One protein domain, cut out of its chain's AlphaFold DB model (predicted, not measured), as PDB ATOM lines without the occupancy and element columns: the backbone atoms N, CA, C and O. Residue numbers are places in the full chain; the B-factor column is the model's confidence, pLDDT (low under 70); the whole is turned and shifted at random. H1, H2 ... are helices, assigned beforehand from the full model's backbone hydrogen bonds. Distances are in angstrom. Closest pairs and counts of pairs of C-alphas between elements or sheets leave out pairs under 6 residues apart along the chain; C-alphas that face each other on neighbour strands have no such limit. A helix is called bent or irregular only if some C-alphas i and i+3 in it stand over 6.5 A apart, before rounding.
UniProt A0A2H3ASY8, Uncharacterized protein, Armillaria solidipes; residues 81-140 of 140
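Overview. This is residues 81 to 140 of the 140 residues of an uncharacterized protein of Armillaria solidipes (UniProt A0A2H3ASY8). This is a small, rounded cluster of helices with H2, kinked like an L near residue 96, as its longest piece, and H3 packs on H2 at a steep angle, the two closest at Ala 90 and Ile 124. H4 comes back near the beginning of H2, and the short H1 packs on H4, with Ala 85 close to Gly 131. The printed part has 60 residues with four named helices, in the order H1, H2, H3, H4, and no named strand; it is all helix, meaning that its named elements are helices alone. The whole is compact, with a radius of gyration of the C-alphas of 10.4 A, and its C-alphas span 28 by 25 by 19 A along their three main axes.

Arrangement. From the first printed residue on, H1, residues 82 to 85, comes first, and a tight link of 3 residues joins it to H2, residues 89 to 105. H1 and H2 are apart, with no C-alpha of the one within 8 A of the other. H2 has a kink of 76 degrees near residue 96 and is irregular, with C-alphas 91 and 94 standing 9.4 A apart; its line is a rough one. A short link of 8 residues joins H2 to H3, residues 114 to 125. H2 and H3 touch, with 11 pairs of C-alphas within 8 A, and the closest are those of Ala 90 and Ile 124, 4.8 A apart. Their lines stand at a steep tilt of 53 degrees, and they run opposite ways. H1 and H3 are apart. A tight link of 4 residues joins H3 to H4, residues 130 to 137. H3 and H4 are close but not clearly touching, with the closest C-alphas, those of Tyr 123 and Ala 133, 7.0 A apart. They run opposite ways at a shallow tilt of 34.6 degrees, only just short of steep. H2 and H4 only just touch, with 3 pairs of C-alphas within 8 A, the closest being those of Cys 89 and Phe 130, 5.6 A apart. These two run the same way at a steep tilt of 53 degrees. H1 touches H4, with 5 pairs of C-alphas within 8 A, and the closest are those of Ala 85 and Gly 131, 3.9 A apart. In H3 and H4 every pair of O of residue i and N of residue i+4 is within hydrogen-bond range, and in H2 11 of 13 are. H1 is too short for such a pair, but its 1 pair of O of residue i and N of residue i+3 is within range.

Along the chain. H1 runs from Ser 82, C-alpha at (-8.194, 24.191, 8.008), to Ala 85, with 4.8 A from first to last C-alpha. H2 runs from Cys 89, C-alpha at (-10.514, 13.454, -0.690), to Leu 105, with 17.0 A between these C-alphas. H3 runs from Pro 114 to Thr 125 and measures 16.3 A from first to last C-alpha. H4 begins at Phe 130 and ends at Leu 137, C-alpha at (-13.584, 24.223, -8.299), and measures 10.4 A from first to last C-alpha.

Size, cuts and confidence. The two C-alphas farthest apart are those of Ser 82 and Pro 114, at 29.3 A, and the first and last printed C-alphas, of Pro 81 and Ile 140, are 19.3 A apart. The printed part has no cut, and residue 140 is the chain's last residue. No link is long. The mean pLDDT of the printed part is 94.2, and one printed residue, Ile 140, is under 70 in this predicted model.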
ATOM      1  N   PRO A  81     -12.696  25.817   7.001       93.94
ATOM      2  CA  PRO A  81     -11.771  25.613   8.111       93.94
ATOM      3  C   PRO A  81     -10.579  24.752   7.680       93.94
ATOM      4  O   PRO A  81     -10.711  23.868   6.826       93.94
ATOM      5  N   SER A  82      -9.419  24.950   8.307       93.94
ATOM      6  CA  SER A  82      -8.194  24.191   8.008       93.94
ATOM      7  C   SER A  82      -8.367  22.692   8.206       93.94
ATOM      8  O   SER A  82      -7.851  21.908   7.414       93.94
ATOM      9  N   SER A  83      -9.136  22.267   9.213       94.75
ATOM     10  CA  SER A  83      -9.429  20.848   9.433       94.75
ATOM     11  C   SER A  83     -10.116  20.218   8.223       94.75
ATOM     12  O   SER A  83      -9.780  19.098   7.846       94.75
ATOM     13  N   LEU A  84     -11.043  20.947   7.594       96.56
ATOM     14  CA  LEU A  84     -11.695  20.491   6.377       96.56
ATOM     15  C   LEU A  84     -10.725  20.545   5.197       96.56
ATOM     16  O   LEU A  84     -10.576  19.547   4.505       96.56
ATOM     17  N   ALA A  85     -10.036  21.670   4.997       97.44
ATOM     18  CA  ALA A  85      -9.088  21.833   3.897       97.44
ATOM     19  C   ALA A  85      -8.024  20.721   3.866       97.44
ATOM     20  O   ALA A  85      -7.701  20.223   2.795       97.44
ATOM     21  N   ASN A  86      -7.548  20.290   5.035       97.62
ATOM     22  CA  ASN A  86      -6.534  19.246   5.186       97.62
ATOM     23  C   ASN A  86      -7.095  17.812   5.131       97.62
ATOM     24  O   ASN A  86      -6.328  16.856   5.235       97.62
ATOM     25  N   THR A  87      -8.415  17.630   5.020       98.38
ATOM     26  CA  THR A  87      -9.010  16.291   4.901       98.38
ATOM     27  C   THR A  87      -8.729  15.736   3.506       98.38
ATOM     28  O   THR A  87      -9.022  16.405   2.514       98.38
ATOM     29  N   ARG A  88      -8.184  14.515   3.403       98.50
ATOM     30  CA  ARG A  88      -7.933  13.874   2.101       98.50
ATOM     31  C   ARG A  88      -9.262  13.594   1.409       98.50
ATOM     32  O   ARG A  88     -10.201  13.111   2.040       98.50
ATOM     33  N   CYS A  89      -9.338  13.819   0.100       98.31
ATOM     34  CA  CYS A  89     -10.514  13.454  -0.690       98.31
ATOM     35  C   CYS A  89     -10.831  11.956  -0.564       98.31
ATOM     36  O   CYS A  89     -11.999  11.582  -0.500       98.31
ATOM     37  N   ALA A  90      -9.803  11.109  -0.449       98.12
ATOM     38  CA  ALA A  90      -9.959   9.672  -0.235       98.12
ATOM     39  C   ALA A  90     -10.691   9.316   1.073       98.12
ATOM     40  O   ALA A  90     -11.443   8.347   1.091       98.12
ATOM     41  N   ASP A  91     -10.527  10.112   2.134       98.44
ATOM     42  CA  ASP A  91     -11.191   9.874   3.426       98.44
ATOM     43  C   ASP A  91     -12.683  10.251   3.386       98.44
ATOM     44  O   ASP A  91     -13.469   9.809   4.222       98.44
ATOM     45  N   LEU A  92     -13.074  11.084   2.416       97.75
ATOM     46  CA  LEU A  92     -14.447  11.554   2.216       97.75
ATOM     47  C   LEU A  92     -15.210  10.742   1.161       97.75
ATOM     48  O   LEU A  92     -16.436  10.665   1.224       97.75
ATOM     49  N   GLY A  93     -14.504  10.180   0.176       97.62
ATOM     50  CA  GLY A  93     -15.108   9.613  -1.029       97.62
ATOM     51  C   GLY A  93     -15.736  10.678  -1.941       97.62
ATOM     52  O   GLY A  93     -15.855  11.849  -1.575       97.62
ATOM     53  N   ALA A  94     -16.145  10.288  -3.153       96.94
ATOM     54  CA  ALA A  94     -16.652  11.237  -4.151       96.94
ATOM     55  C   ALA A  94     -17.933  11.946  -3.678       96.94
ATOM     56  O   ALA A  94     -18.062  13.162  -3.828       96.94
ATOM     57  N   GLU A  95     -18.843  11.204  -3.042       97.00
ATOM     58  CA  GLU A  95     -20.068  11.750  -2.447       97.00
ATOM     59  C   GLU A  95     -19.764  12.766  -1.343       97.00
ATOM     60  O   GLU A  95     -20.303  13.871  -1.370       97.00
ATOM     61  N   GLY A  96     -18.856  12.443  -0.416       97.62
ATOM     62  CA  GLY A  96     -18.499  13.341   0.683       97.62
ATOM     63  C   GLY A  96     -17.768  14.598   0.211       97.62
ATOM     64  O   GLY A  96     -17.995  15.684   0.745       97.62
ATOM     65  N   VAL A  97     -16.917  14.499  -0.816       97.75
ATOM     66  CA  VAL A  97     -16.301  15.684  -1.434       97.75
ATOM     67  C   VAL A  97     -17.373  16.567  -2.076       97.75
ATOM     68  O   VAL A  97     -17.379  17.779  -1.849       97.75
ATOM     69  N   LEU A  98     -18.300  15.980  -2.839       96.69
ATOM     70  CA  LEU A  98     -19.366  16.728  -3.500       96.69
ATOM     71  C   LEU A  98     -20.311  17.402  -2.500       96.69
ATOM     72  O   LEU A  98     -20.628  18.577  -2.661       96.69
ATOM     73  N   GLU A  99     -20.725  16.689  -1.452       97.19
ATOM     74  CA  GLU A  99     -21.583  17.214  -0.386       97.19
ATOM     75  C   GLU A  99     -20.971  18.469   0.246       97.19
ATOM     76  O   GLU A  99     -21.633  19.500   0.397       97.19
ATOM     77  N   LYS A 100     -19.678  18.416   0.579       96.94
ATOM     78  CA  LYS A 100     -18.987  19.544   1.204       96.94
ATOM     79  C   LYS A 100     -18.783  20.712   0.249       96.94
ATOM     80  O   LYS A 100     -18.893  21.856   0.689       96.94
ATOM     81  N   LEU A 101     -18.518  20.457  -1.034       95.00
ATOM     82  CA  LEU A 101     -18.467  21.505  -2.058       95.00
ATOM     83  C   LEU A 101     -19.827  22.187  -2.205       95.00
ATOM     84  O   LEU A 101     -19.895  23.408  -2.112       95.00
ATOM     85  N   ASN A 102     -20.898  21.404  -2.338       93.75
ATOM     86  CA  ASN A 102     -22.267  21.903  -2.423       93.75
ATOM     87  C   ASN A 102     -22.650  22.745  -1.206       93.75
ATOM     88  O   ASN A 102     -23.168  23.845  -1.359       93.75
ATOM     89  N   THR A 103     -22.315  22.275  -0.006       93.56
ATOM     90  CA  THR A 103     -22.559  23.018   1.236       93.56
ATOM     91  C   THR A 103     -21.770  24.328   1.273       93.56
ATOM     92  O   THR A 103     -22.316  25.370   1.616       93.56
ATOM     93  N   THR A 104     -20.486  24.290   0.908       93.00
ATOM     94  CA  THR A 104     -19.590  25.457   0.974       93.00
ATOM     95  C   THR A 104     -19.951  26.516  -0.068       93.00
ATOM     96  O   THR A 104     -19.845  27.707   0.206       93.00
ATOM     97  N   LEU A 105     -20.356  26.088  -1.264       90.31
ATOM     98  CA  LEU A 105     -20.631  26.953  -2.412       90.31
ATOM     99  C   LEU A 105     -22.128  27.232  -2.612       90.31
ATOM    100  O   LEU A 105     -22.482  27.901  -3.572       90.31
ATOM    101  N   SER A 106     -22.998  26.729  -1.728       90.12
ATOM    102  CA  SER A 106     -24.460  26.807  -1.865       90.12
ATOM    103  C   SER A 106     -24.960  26.281  -3.226       90.12
ATOM    104  O   SER A 106     -25.826  26.866  -3.872       90.12
ATOM    105  N   THR A 107     -24.394  25.159  -3.685       90.12
ATOM    106  CA  THR A 107     -24.770  24.486  -4.943       90.12
ATOM    107  C   THR A 107     -25.495  23.163  -4.689       90.12
ATOM    108  O   THR A 107     -25.504  22.642  -3.578       90.12
ATOM    109  N   ALA A 108     -26.106  22.593  -5.732       91.69
ATOM    110  CA  ALA A 108     -26.885  21.351  -5.650       91.69
ATOM    111  C   ALA A 108     -26.498  20.341  -6.749       91.69
ATOM    112  O   ALA A 108     -27.354  19.690  -7.345       91.69
ATOM    113  N   TYR A 109     -25.204  20.236  -7.061       92.06
ATOM    114  CA  TYR A 109     -24.715  19.288  -8.062       92.06
ATOM    115  C   TYR A 109     -24.870  17.839  -7.592       92.06
ATOM    116  O   TYR A 109     -24.790  17.549  -6.399       92.06
ATOM    117  N   THR A 110     -25.028  16.920  -8.542       94.06
ATOM    118  CA  THR A 110     -25.132  15.477  -8.295       94.06
ATOM    119  C   THR A 110     -24.045  14.723  -9.064       94.06
ATOM    120  O   THR A 110     -23.496  15.221 -10.050       94.06
ATOM    121  N   LEU A 111     -23.743  13.492  -8.640       93.69
ATOM    122  CA  LEU A 111     -22.793  12.613  -9.337       93.69
ATOM    123  C   LEU A 111     -23.350  12.020 -10.644       93.69
ATOM    124  O   LEU A 111     -22.644  11.275 -11.321       93.69
ATOM    125  N   GLU A 112     -24.585  12.357 -11.028       92.38
ATOM    126  CA  GLU A 112     -25.175  11.930 -12.302       92.38
ATOM    127  C   GLU A 112     -24.433  12.523 -13.505       92.38
ATOM    128  O   GLU A 112     -24.450  11.943 -14.589       92.38
ATOM    129  N   ALA A 113     -23.747  13.655 -13.316       88.12
ATOM    130  CA  ALA A 113     -22.881  14.253 -14.321       88.12
ATOM    131  C   ALA A 113     -21.569  13.446 -14.452       88.12
ATOM    132  O   ALA A 113     -20.712  13.523 -13.561       88.12
ATOM    133  N   PRO A 114     -21.331  12.724 -15.570       86.88
ATOM    134  CA  PRO A 114     -20.192  11.806 -15.675       86.88
ATOM    135  C   PRO A 114     -18.831  12.505 -15.587       86.88
ATOM    136  O   PRO A 114     -17.871  11.943 -15.060       86.88
ATOM    137  N   CYS A 115     -18.742  13.743 -16.084       90.00
ATOM    138  CA  CYS A 115     -17.525  14.550 -16.019       90.00
ATOM    139  C   CYS A 115     -17.165  14.946 -14.581       90.00
ATOM    140  O   CYS A 115     -15.991  14.907 -14.222       90.00
ATOM    141  N   LEU A 116     -18.163  15.285 -13.761       91.75
ATOM    142  CA  LEU A 116     -17.964  15.643 -12.363       91.75
ATOM    143  C   LEU A 116     -17.555  14.416 -11.553       91.75
ATOM    144  O   LEU A 116     -16.555  14.468 -10.849       91.75
ATOM    145  N   SER A 117     -18.275  13.305 -11.720       94.81
ATOM    146  CA  SER A 117     -17.928  12.035 -11.074       94.81
ATOM    147  C   SER A 117     -16.484  11.624 -11.393       94.81
ATOM    148  O   SER A 117     -15.671  11.464 -10.487       94.81
ATOM    149  N   SER A 118     -16.110  11.611 -12.679       95.44
ATOM    150  CA  SER A 118     -14.742  11.272 -13.107       95.44
ATOM    151  C   SER A 118     -13.679  12.215 -12.525       95.44
ATOM    152  O   SER A 118     -12.580  11.778 -12.190       95.44
ATOM    153  N   LEU A 119     -13.988  13.508 -12.404       96.31
ATOM    154  CA  LEU A 119     -13.072  14.495 -11.834       96.31
ATOM    155  C   LEU A 119     -12.850  14.280 -10.332       96.31
ATOM    156  O   LEU A 119     -11.723  14.399  -9.856       96.31
ATOM    157  N   LEU A 120     -13.908  13.971  -9.581       96.50
ATOM    158  CA  LEU A 120     -13.792  13.714  -8.146       96.50
ATOM    159  C   LEU A 120     -13.028  12.412  -7.873       96.50
ATOM    160  O   LEU A 120     -12.180  12.383  -6.981       96.50
ATOM    161  N   GLU A 121     -13.238  11.380  -8.691       97.62
ATOM    162  CA  GLU A 121     -12.445  10.143  -8.645       97.62
ATOM    163  C   GLU A 121     -10.959  10.385  -8.958       97.62
ATOM    164  O   GLU A 121     -10.075   9.797  -8.330       97.62
ATOM    165  N   ASP A 122     -10.651  11.300  -9.883       97.75
ATOM    166  CA  ASP A 122      -9.272  11.710 -10.168       97.75
ATOM    167  C   ASP A 122      -8.621  12.407  -8.961       97.75
ATOM    168  O   ASP A 122      -7.468  12.117  -8.636       97.75
ATOM    169  N   TYR A 123      -9.347  13.271  -8.245       97.81
ATOM    170  CA  TYR A 123      -8.845  13.908  -7.017       97.81
ATOM    171  C   TYR A 123      -8.585  12.899  -5.896       97.81
ATOM    172  O   TYR A 123      -7.586  13.021  -5.188       97.81
ATOM    173  N   ILE A 124      -9.437  11.881  -5.767       97.88
ATOM    174  CA  ILE A 124      -9.243  10.776  -4.821       97.88
ATOM    175  C   ILE A 124      -8.001   9.965  -5.194       97.88
ATOM    176  O   ILE A 124      -7.130   9.741  -4.357       97.88
ATOM    177  N   THR A 125      -7.885   9.574  -6.463       98.12
ATOM    178  CA  THR A 125      -6.773   8.750  -6.962       98.12
ATOM    179  C   THR A 125      -5.429   9.472  -6.851       98.12
ATOM    180  O   THR A 125      -4.410   8.849  -6.555       98.12
ATOM    181  N   LYS A 126      -5.417  10.792  -7.067       97.50
ATOM    182  CA  LYS A 126      -4.227  11.650  -6.929       97.50
ATOM    183  C   LYS A 126      -3.913  12.049  -5.497       97.50
ATOM    184  O   LYS A 126      -2.936  12.763  -5.283       97.50
ATOM    185  N   ASP A 127      -4.715  11.591  -4.545       97.12
ATOM    186  CA  ASP A 127      -4.538  11.874  -3.134       97.12
ATOM    187  C   ASP A 127      -4.551  13.372  -2.792       97.12
ATOM    188  O   ASP A 127      -3.754  13.874  -1.997       97.12
ATOM    189  N   TYR A 128      -5.439  14.117  -3.447       98.31
ATOM    190  CA  TYR A 128      -5.620  15.526  -3.130       98.31
ATOM    191  C   TYR A 128      -6.366  15.696  -1.812       98.31
ATOM    192  O   TYR A 128      -7.220  14.890  -1.436       98.31
ATOM    193  N   ASP A 129      -6.054  16.786  -1.122       98.56
ATOM    194  CA  ASP A 129      -6.855  17.269  -0.010       98.56
ATOM    195  C   ASP A 129      -8.057  18.093  -0.500       98.56
ATOM    196  O   ASP A 129      -8.128  18.557  -1.648       98.56
ATOM    197  N   PHE A 130      -9.038  18.263   0.384       98.38
ATOM    198  CA  PHE A 130     -10.251  19.008   0.075       98.38
ATOM    199  C   PHE A 130      -9.948  20.474  -0.256       98.38
ATOM    200  O   PHE A 130     -10.611  21.054  -1.111       98.38
ATOM    201  N   GLY A 131      -8.937  21.079   0.377       97.56
ATOM    202  CA  GLY A 131      -8.525  22.456   0.113       97.56
ATOM    203  C   GLY A 131      -8.068  22.661  -1.332       97.56
ATOM    204  O   GLY A 131      -8.454  23.641  -1.973       97.56
ATOM    205  N   THR A 132      -7.320  21.705  -1.875       97.50
ATOM    206  CA  THR A 132      -6.866  21.681  -3.269       97.50
ATOM    207  C   THR A 132      -8.041  21.505  -4.225       97.50
ATOM    208  O   THR A 132      -8.139  22.235  -5.215       97.50
ATOM    209  N   ALA A 133      -8.953  20.575  -3.927       96.50
ATOM    210  CA  ALA A 133     -10.166  20.373  -4.717       96.50
ATOM    211  C   ALA A 133     -11.035  21.643  -4.746       96.50
ATOM    212  O   ALA A 133     -11.411  22.119  -5.819       96.50
ATOM    213  N   TYR A 134     -11.278  22.235  -3.577       95.94
ATOM    214  CA  TYR A 134     -12.026  23.476  -3.412       95.94
ATOM    215  C   TYR A 134     -11.384  24.640  -4.179       95.94
ATOM    216  O   TYR A 134     -12.068  25.339  -4.924       95.94
ATOM    217  N   ALA A 135     -10.064  24.825  -4.080       93.56
ATOM    218  CA  ALA A 135      -9.365  25.898  -4.786       93.56
ATOM    219  C   ALA A 135      -9.479  25.791  -6.316       93.56
ATOM    220  O   ALA A 135      -9.474  26.816  -6.995       93.56
ATOM    221  N   ARG A 136      -9.587  24.569  -6.855       92.56
ATOM    222  CA  ARG A 136      -9.746  24.318  -8.297       92.56
ATOM    223  C   ARG A 136     -11.180  24.467  -8.797       92.56
ATOM    224  O   ARG A 136     -11.363  24.693  -9.988       92.56
ATOM    225  N   LEU A 137     -12.168  24.280  -7.924       89.88
ATOM    226  CA  LEU A 137     -13.584  24.223  -8.299       89.88
ATOM    227  C   LEU A 137     -14.383  25.457  -7.885       89.88
ATOM    228  O   LEU A 137     -15.466  25.675  -8.425       89.88
ATOM    229  N   ARG A 138     -13.877  26.270  -6.952       86.25
ATOM    230  CA  ARG A 138     -14.548  27.517  -6.586       86.25
ATOM    231  C   ARG A 138     -14.564  28.482  -7.788       86.25
ATOM    232  O   ARG A 138     -13.520  28.660  -8.425       86.25
ATOM    233  N   PRO A 139     -15.701  29.127  -8.090       73.88
ATOM    234  CA  PRO A 139     -15.756  30.206  -9.075       73.88
ATOM    235  C   PRO A 139     -14.840  31.381  -8.686       73.88
ATOM    236  O   PRO A 139     -14.592  31.604  -7.497       73.88
ATOM    237  N   ILE A 140     -14.343  32.129  -9.681       58.31
ATOM    238  CA  ILE A 140     -13.577  33.379  -9.495       58.31
ATOM    239  C   ILE A 140     -14.544  34.567  -9.458       58.31
ATOM    240  O   ILE A 140     -15.438  34.629 -10.325       58.31
TER     241      ILE A 140